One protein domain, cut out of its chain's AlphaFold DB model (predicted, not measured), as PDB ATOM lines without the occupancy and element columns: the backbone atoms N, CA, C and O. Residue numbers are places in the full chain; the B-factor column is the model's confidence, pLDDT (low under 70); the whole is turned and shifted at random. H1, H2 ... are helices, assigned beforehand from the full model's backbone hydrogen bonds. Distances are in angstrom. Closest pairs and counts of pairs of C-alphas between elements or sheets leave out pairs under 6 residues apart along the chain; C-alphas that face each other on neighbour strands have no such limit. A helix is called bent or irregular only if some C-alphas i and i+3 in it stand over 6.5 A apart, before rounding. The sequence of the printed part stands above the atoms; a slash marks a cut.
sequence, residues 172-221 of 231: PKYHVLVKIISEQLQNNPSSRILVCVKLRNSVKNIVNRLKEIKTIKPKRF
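Overview. This is residues 172 to 221 of the 231 residues of an uncharacterized protein of Candidatus Lokiarchaeota archaeon Loki_b32 (UniProt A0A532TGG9). Two helices running the same way form a slanted T: the last turn of H2 comes near the middle of H1, and the two stand at a steep tilt. A long link, residues 188 to 199, folds back from the end of H1 to the beginning of H2, and after H2 residues 212 to 221 turn back as a tail with no named element. You have 50 printed residues before you, with two named helices, H1 then H2, and no named strand; the class is all helix, with 28 of the 50 residues in the helices. The whole is compact, with a radius of gyration of the C-alphas of 10.6 A and spans of 30 by 23 by 19 A.

Arrangement. Begin with the longest helix, H1, residues 172 to 187, and then look to H2, residues 200 to 211. They are close but not clearly touching, with 2 pairs of C-alphas within 8 A. Look at Val 178 and Leu 210 for their closest C-alphas, 7.5 A apart. Their centres are 14.8 A apart. Their lines stand at a steep tilt of 50 degrees, and they run the same way. In H1 every O i to N i+4 pair is within hydrogen-bond range; in H2, 6 of 8 are.

Along the chain. Find C-alpha 172 at (190.581, 102.663, 138.701); from there H1 runs 23.2 A to C-alpha 187 at (180.521, 104.116, 159.583). H2 runs 17.6 A from C-alpha 200 to C-alpha 211, which you find at (196.678, 94.969, 153.516). H2 is neither bent nor irregular, but only just: C-alphas 201 and 204 are 6.2 A apart.

Size, cuts and confidence. The two C-alphas farthest apart are those of Asn 187 and Asn 201, at 30.7 A. The link from H1 to H2, 12 residues, is long. The printed part has no cut. In the B-factor column the model's mean pLDDT over the printed part is 93.2, and no printed residue is under 70.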
ATOM      1  N   PRO A 172     191.369 101.667 137.958       95.69
ATOM      2  CA  PRO A 172     190.581 102.663 138.701       95.69
ATOM      3  C   PRO A 172     189.526 102.064 139.648       95.69
ATOM      4  O   PRO A 172     189.299 102.569 140.750       95.69
ATOM      5  N   LYS A 173     188.942 100.908 139.295       94.94
ATOM      6  CA  LYS A 173     188.068 100.122 140.198       94.94
ATOM      7  C   LYS A 173     188.711  99.779 141.547       94.94
ATOM      8  O   LYS A 173     187.980  99.590 142.515       94.94
ATOM      9  N   TYR A 174     190.038  99.694 141.635       94.44
ATOM     10  CA  TYR A 174     190.725  99.483 142.907       94.44
ATOM     11  C   TYR A 174     190.529 100.673 143.856       94.44
ATOM     12  O   TYR A 174     190.192 100.471 145.019       94.44
ATOM     13  N   HIS A 175     190.657 101.907 143.364       94.44
ATOM     14  CA  HIS A 175     190.450 103.107 144.180       94.44
ATOM     15  C   HIS A 175     188.999 103.228 144.652       94.44
ATOM     16  O   HIS A 175     188.745 103.521 145.819       94.44
ATOM     17  N   VAL A 176     188.048 102.908 143.772       96.12
ATOM     18  CA  VAL A 176     186.620 102.860 144.117       96.12
ATOM     19  C   VAL A 176     186.341 101.789 145.175       96.12
ATOM     20  O   VAL A 176     185.634 102.055 146.144       96.12
ATOM     21  N   LEU A 177     186.937 100.601 145.042       96.06
ATOM     22  CA  LEU A 177     186.829  99.535 146.039       96.06
ATOM     23  C   LEU A 177     187.351  99.987 147.407       96.06
ATOM     24  O   LEU A 177     186.679  99.775 148.415       96.06
ATOM     25  N   VAL A 178     188.535 100.608 147.441       96.50
ATOM     26  CA  VAL A 178     189.128 101.140 148.674       96.50
ATOM     27  C   VAL A 178     188.200 102.164 149.311       96.50
ATOM     28  O   VAL A 178     187.882 102.020 150.487       96.50
ATOM     29  N   LYS A 179     187.703 103.133 148.531       96.50
ATOM     30  CA  LYS A 179     186.776 104.163 149.009       96.50
ATOM     31  C   LYS A 179     185.546 103.549 149.689       96.50
ATOM     32  O   LYS A 179     185.285 103.851 150.847       96.50
ATOM     33  N   ILE A 180     184.862 102.624 149.011       96.81
ATOM     34  CA  ILE A 180     183.643 101.975 149.527       96.81
ATOM     35  C   ILE A 180     183.927 101.201 150.819       96.81
ATOM     36  O   ILE A 180     183.163 101.283 151.781       96.81
ATOM     37  N   ILE A 181     185.022 100.435 150.859       97.62
ATOM     38  CA  ILE A 181     185.384  99.664 152.054       97.62
ATOM     39  C   ILE A 181     185.722 100.605 153.214       97.62
ATOM     40  O   ILE A 181     185.282 100.367 154.338       97.62
ATOM     41  N   SER A 182     186.496 101.657 152.954       96.50
ATOM     42  CA  SER A 182     186.897 102.627 153.969       96.50
ATOM     43  C   SER A 182     185.696 103.367 154.554       96.50
ATOM     44  O   SER A 182     185.584 103.423 155.773       96.50
ATOM     45  N   GLU A 183     184.773 103.850 153.721       96.19
ATOM     46  CA  GLU A 183     183.530 104.499 154.168       96.19
ATOM     47  C   GLU A 183     182.674 103.542 155.013       96.19
ATOM     48  O   GLU A 183     182.206 103.899 156.096       96.19
ATOM     49  N   GLN A 184     182.532 102.283 154.581       96.69
ATOM     50  CA  GLN A 184     181.776 101.279 155.331       96.69
ATOM     51  C   GLN A 184     182.398 100.977 156.702       96.69
ATOM     52  O   GLN A 184     181.675 100.821 157.686       96.69
ATOM     53  N   LEU A 185     183.729 100.881 156.785       96.88
ATOM     54  CA  LEU A 185     184.438 100.607 158.039       96.88
ATOM     55  C   LEU A 185     184.509 101.825 158.965       96.88
ATOM     56  O   LEU A 185     184.567 101.645 160.177       96.88
ATOM     57  N   GLN A 186     184.484 103.045 158.423       96.38
ATOM     58  CA  GLN A 186     184.346 104.269 159.216       96.38
ATOM     59  C   GLN A 186     182.958 104.350 159.860       96.38
ATOM     60  O   GLN A 186     182.859 104.590 161.059       96.38
ATOM     61  N   ASN A 187     181.900 104.079 159.089       96.69
ATOM     62  CA  ASN A 187     180.521 104.116 159.583       96.69
ATOM     63  C   ASN A 187     180.198 102.951 160.528       96.69
ATOM     64  O   ASN A 187     179.453 103.110 161.491       96.69
ATOM     65  N   ASN A 188     180.741 101.765 160.256       96.94
ATOM     66  CA  ASN A 188     180.581 100.599 161.113       96.94
ATOM     67  C   ASN A 188     181.870  99.754 161.137       96.94
ATOM     68  O   ASN A 188     182.044  98.866 160.289       96.94
ATOM     69  N   PRO A 189     182.734  99.952 162.153       95.00
ATOM     70  CA  PRO A 189     184.002  99.230 162.297       95.00
ATOM     71  C   PRO A 189     183.875  97.705 162.428       95.00
ATOM     72  O   PRO A 189     184.849  96.986 162.204       95.00
ATOM     73  N   SER A 190     182.690  97.188 162.781       95.75
ATOM     74  CA  SER A 190     182.423  95.746 162.919       95.75
ATOM     75  C   SER A 190     181.961  95.068 161.620       95.75
ATOM     76  O   SER A 190     181.717  93.857 161.601       95.75
ATOM     77  N   SER A 191     181.842  95.833 160.526       96.88
ATOM     78  CA  SER A 191     181.338  95.348 159.239       96.88
ATOM     79  C   SER A 191     182.133  94.156 158.705       96.88
ATOM     80  O   SER A 191     183.364  94.143 158.697       96.88
ATOM     81  N   ARG A 192     181.415  93.168 158.162       96.50
ATOM     82  CA  ARG A 192     181.994  92.063 157.389       96.50
ATOM     83  C   ARG A 192     181.654  92.260 155.919       96.50
ATOM     84  O   ARG A 192     180.485  92.246 155.550       96.50
ATOM     85  N   ILE A 193     182.679  92.443 155.095       96.88
ATOM     86  CA  ILE A 193     182.536  92.770 153.673       96.88
ATOM     87  C   ILE A 193     183.055  91.595 152.844       96.88
ATOM     88  O   ILE A 193     184.164  91.112 153.072       96.88
ATOM     89  N   LEU A 194     182.260  91.145 151.871       95.75
ATOM     90  CA  LEU A 194     182.654  90.121 150.906       95.75
ATOM     91  C   LEU A 194     182.880  90.766 149.536       95.75
ATOM     92  O   LEU A 194     181.946  91.277 148.924       95.75
ATOM     93  N   VAL A 195     184.118  90.708 149.042       94.94
ATOM     94  CA  VAL A 195     184.484  91.194 147.704       94.94
ATOM     95  C   VAL A 195     184.600  90.004 146.758       94.94
ATOM     96  O   VAL A 195     185.515  89.186 146.877       94.94
ATOM     97  N   CYS A 196     183.676  89.901 145.806       92.81
ATOM     98  CA  CYS A 196     183.676  88.846 144.797       92.81
ATOM     99  C   CYS A 196     184.398  89.315 143.528       92.81
ATOM    100  O   CYS A 196     184.055  90.347 142.957       92.81
ATOM    101  N   VAL A 197     185.366  88.529 143.050       89.81
ATOM    102  CA  VAL A 197     186.083  88.787 141.791       89.81
ATOM    103  C   VAL A 197     186.097  87.538 140.918       89.81
ATOM    104  O   VAL A 197     186.218  86.421 141.417       89.81
ATOM    105  N   LYS A 198     185.991  87.727 139.598       85.81
ATOM    106  CA  LYS A 198     185.955  86.623 138.627       85.81
ATOM    107  C   LYS A 198     187.316  85.935 138.471       85.81
ATOM    108  O   LYS A 198     187.389  84.716 138.343       85.81
ATOM    109  N   LEU A 199     188.404  86.706 138.478       81.88
ATOM    110  CA  LEU A 199     189.752  86.210 138.202       81.88
ATOM    111  C   LEU A 199     190.492  85.830 139.491       81.88
ATOM    112  O   LEU A 199     190.883  86.680 140.288       81.88
ATOM    113  N   ARG A 200     190.764  84.529 139.667       81.81
ATOM    114  CA  ARG A 200     191.482  83.994 140.841       81.81
ATOM    115  C   ARG A 200     192.879  84.596 141.025       81.81
ATOM    116  O   ARG A 200     193.322  84.757 142.166       81.81
ATOM    117  N   ASN A 201     193.574  84.882 139.923       76.00
ATOM    118  CA  ASN A 201     194.932  85.433 139.949       76.00
ATOM    119  C   ASN A 201     194.942  86.860 140.515       76.00
ATOM    120  O   ASN A 201     195.812  87.187 141.318       76.00
ATOM    121  N   SER A 202     193.913  87.653 140.210       82.50
ATOM    122  CA  SER A 202     193.779  89.038 140.671       82.50
ATOM    123  C   SER A 202     193.494  89.137 142.175       82.50
ATOM    124  O   SER A 202     193.878  90.118 142.806       82.50
ATOM    125  N   VAL A 203     192.911  88.095 142.790       88.50
ATOM    126  CA  VAL A 203     192.625  88.057 144.239       88.50
ATOM    127  C   VAL A 203     193.883  88.314 145.070       88.50
ATOM    128  O   VAL A 203     193.826  89.032 146.064       88.50
ATOM    129  N   LYS A 204     195.022  87.717 144.688       87.62
ATOM    130  CA  LYS A 204     196.273  87.871 145.448       87.62
ATOM    131  C   LYS A 204     196.722  89.334 145.453       87.62
ATOM    132  O   LYS A 204     197.040  89.850 146.520       87.62
ATOM    133  N   ASN A 205     196.699  89.984 144.290       87.00
ATOM    134  CA  ASN A 205     197.121  91.376 144.145       87.00
ATOM    135  C   ASN A 205     196.192  92.315 144.920       87.00
ATOM    136  O   ASN A 205     196.676  93.122 145.705       87.00
ATOM    137  N   ILE A 206     194.872  92.142 144.793       92.06
ATOM    138  CA  ILE A 206     193.886  92.947 145.533       92.06
ATOM    139  C   ILE A 206     194.090  92.801 147.044       92.06
ATOM    140  O   ILE A 206     194.158  93.798 147.753       92.06
ATOM    141  N   VAL A 207     194.235  91.571 147.549       93.69
ATOM    142  CA  VAL A 207     194.447  91.330 148.985       93.69
ATOM    143  C   VAL A 207     195.749  91.958 149.470       93.69
ATOM    144  O   VAL A 207     195.754  92.543 150.545       93.69
ATOM    145  N   ASN A 208     196.840  91.834 148.713       92.12
ATOM    146  CA  ASN A 208     198.123  92.419 149.098       92.12
ATOM    147  C   ASN A 208     198.041  93.944 149.192       92.12
ATOM    148  O   ASN A 208     198.432  94.485 150.217       92.12
ATOM    149  N   ARG A 209     197.446  94.605 148.195       91.94
ATOM    150  CA  ARG A 209     197.278  96.064 148.205       91.94
ATOM    151  C   ARG A 209     196.338  96.525 149.330       91.94
ATOM    152  O   ARG A 209     196.646  97.461 150.054       91.94
ATOM    153  N   LEU A 210     195.230  95.813 149.569       95.25
ATOM    154  CA  LEU A 210     194.311  96.144 150.669       95.25
ATOM    155  C   LEU A 210     194.952  95.994 152.061       95.25
ATOM    156  O   LEU A 210     194.527  96.679 152.985       95.25
ATOM    157  N   LYS A 211     195.955  95.119 152.235       94.88
ATOM    158  CA  LYS A 211     196.678  94.969 153.516       94.88
ATOM    159  C   LYS A 211     197.523  96.186 153.878       94.88
ATOM    160  O   LYS A 211     197.848  96.346 155.050       94.88
ATOM    161  N   GLU A 212     197.899  97.006 152.902       93.62
ATOM    162  CA  GLU A 212     198.678  98.229 153.135       93.62
ATOM    163  C   GLU A 212     197.837  99.295 153.859       93.62
ATOM    164  O   GLU A 212     198.369 100.193 154.509       93.62
ATOM    165  N   ILE A 213     196.506  99.165 153.818       94.62
ATOM    166  CA  ILE A 213     195.570 100.078 154.467       94.62
ATOM    167  C   ILE A 213     195.292  99.582 155.888       94.62
ATOM    168  O   ILE A 213     194.593  98.591 156.091       94.62
ATOM    169  N   LYS A 214     195.799 100.313 156.890       92.81
ATOM    170  CA  LYS A 214     195.779  99.923 158.318       92.81
ATOM    171  C   LYS A 214     194.405  99.492 158.853       92.81
ATOM    172  O   LYS A 214     194.332  98.634 159.730       92.81
ATOM    173  N   THR A 215     193.323 100.091 158.361       93.31
ATOM    174  CA  THR A 215     191.954  99.819 158.828       93.31
ATOM    175  C   THR A 215     191.330  98.570 158.202       93.31
ATOM    176  O   THR A 215     190.355  98.045 158.739       93.31
ATOM    177  N   ILE A 216     191.887  98.054 157.103       95.94
ATOM    178  CA  ILE A 216     191.328  96.930 156.352       95.94
ATOM    179  C   ILE A 216     192.087  95.650 156.716       95.94
ATOM    180  O   ILE A 216     193.308  95.569 156.626       95.94
ATOM    181  N   LYS A 217     191.354  94.598 157.099       95.12
ATOM    182  CA  LYS A 217     191.917  93.280 157.452       95.12
ATOM    183  C   LYS A 217     191.493  92.217 156.427       95.12
ATOM    184  O   LYS A 217     190.661  91.364 156.744       95.12
ATOM    185  N   PRO A 218     192.013  92.247 155.186       96.00
ATOM    186  CA  PRO A 218     191.526  91.371 154.130       96.00
ATOM    187  C   PRO A 218     192.005  89.926 154.338       96.00
ATOM    188  O   PRO A 218     193.160  89.660 154.693       96.00
ATOM    189  N   LYS A 219     191.126  88.964 154.050       93.94
ATOM    190  CA  LYS A 219     191.459  87.537 153.994       93.94
ATOM    191  C   LYS A 219     191.090  86.983 152.625       93.94
ATOM    192  O   LYS A 219     189.994  87.202 152.121       93.94
ATOM    193  N   ARG A 220     192.032  86.262 152.016       92.06
ATOM    194  CA  ARG A 220     191.811  85.589 150.736       92.06
ATOM    195  C   ARG A 220     190.934  84.360 150.953       92.06
ATOM    196  O   ARG A 220     191.306  83.487 151.729       92.06
ATOM    197  N   PHE A 221     189.853  84.258 150.190       90.12
ATOM    198  CA  PHE A 221     189.006  83.071 150.116       90.12
ATOM    199  C   PHE A 221     188.960  82.576 148.667       90.12
ATOM    200  O   PHE A 221     188.538  83.304 147.772       90.12
TER     201      PHE A 221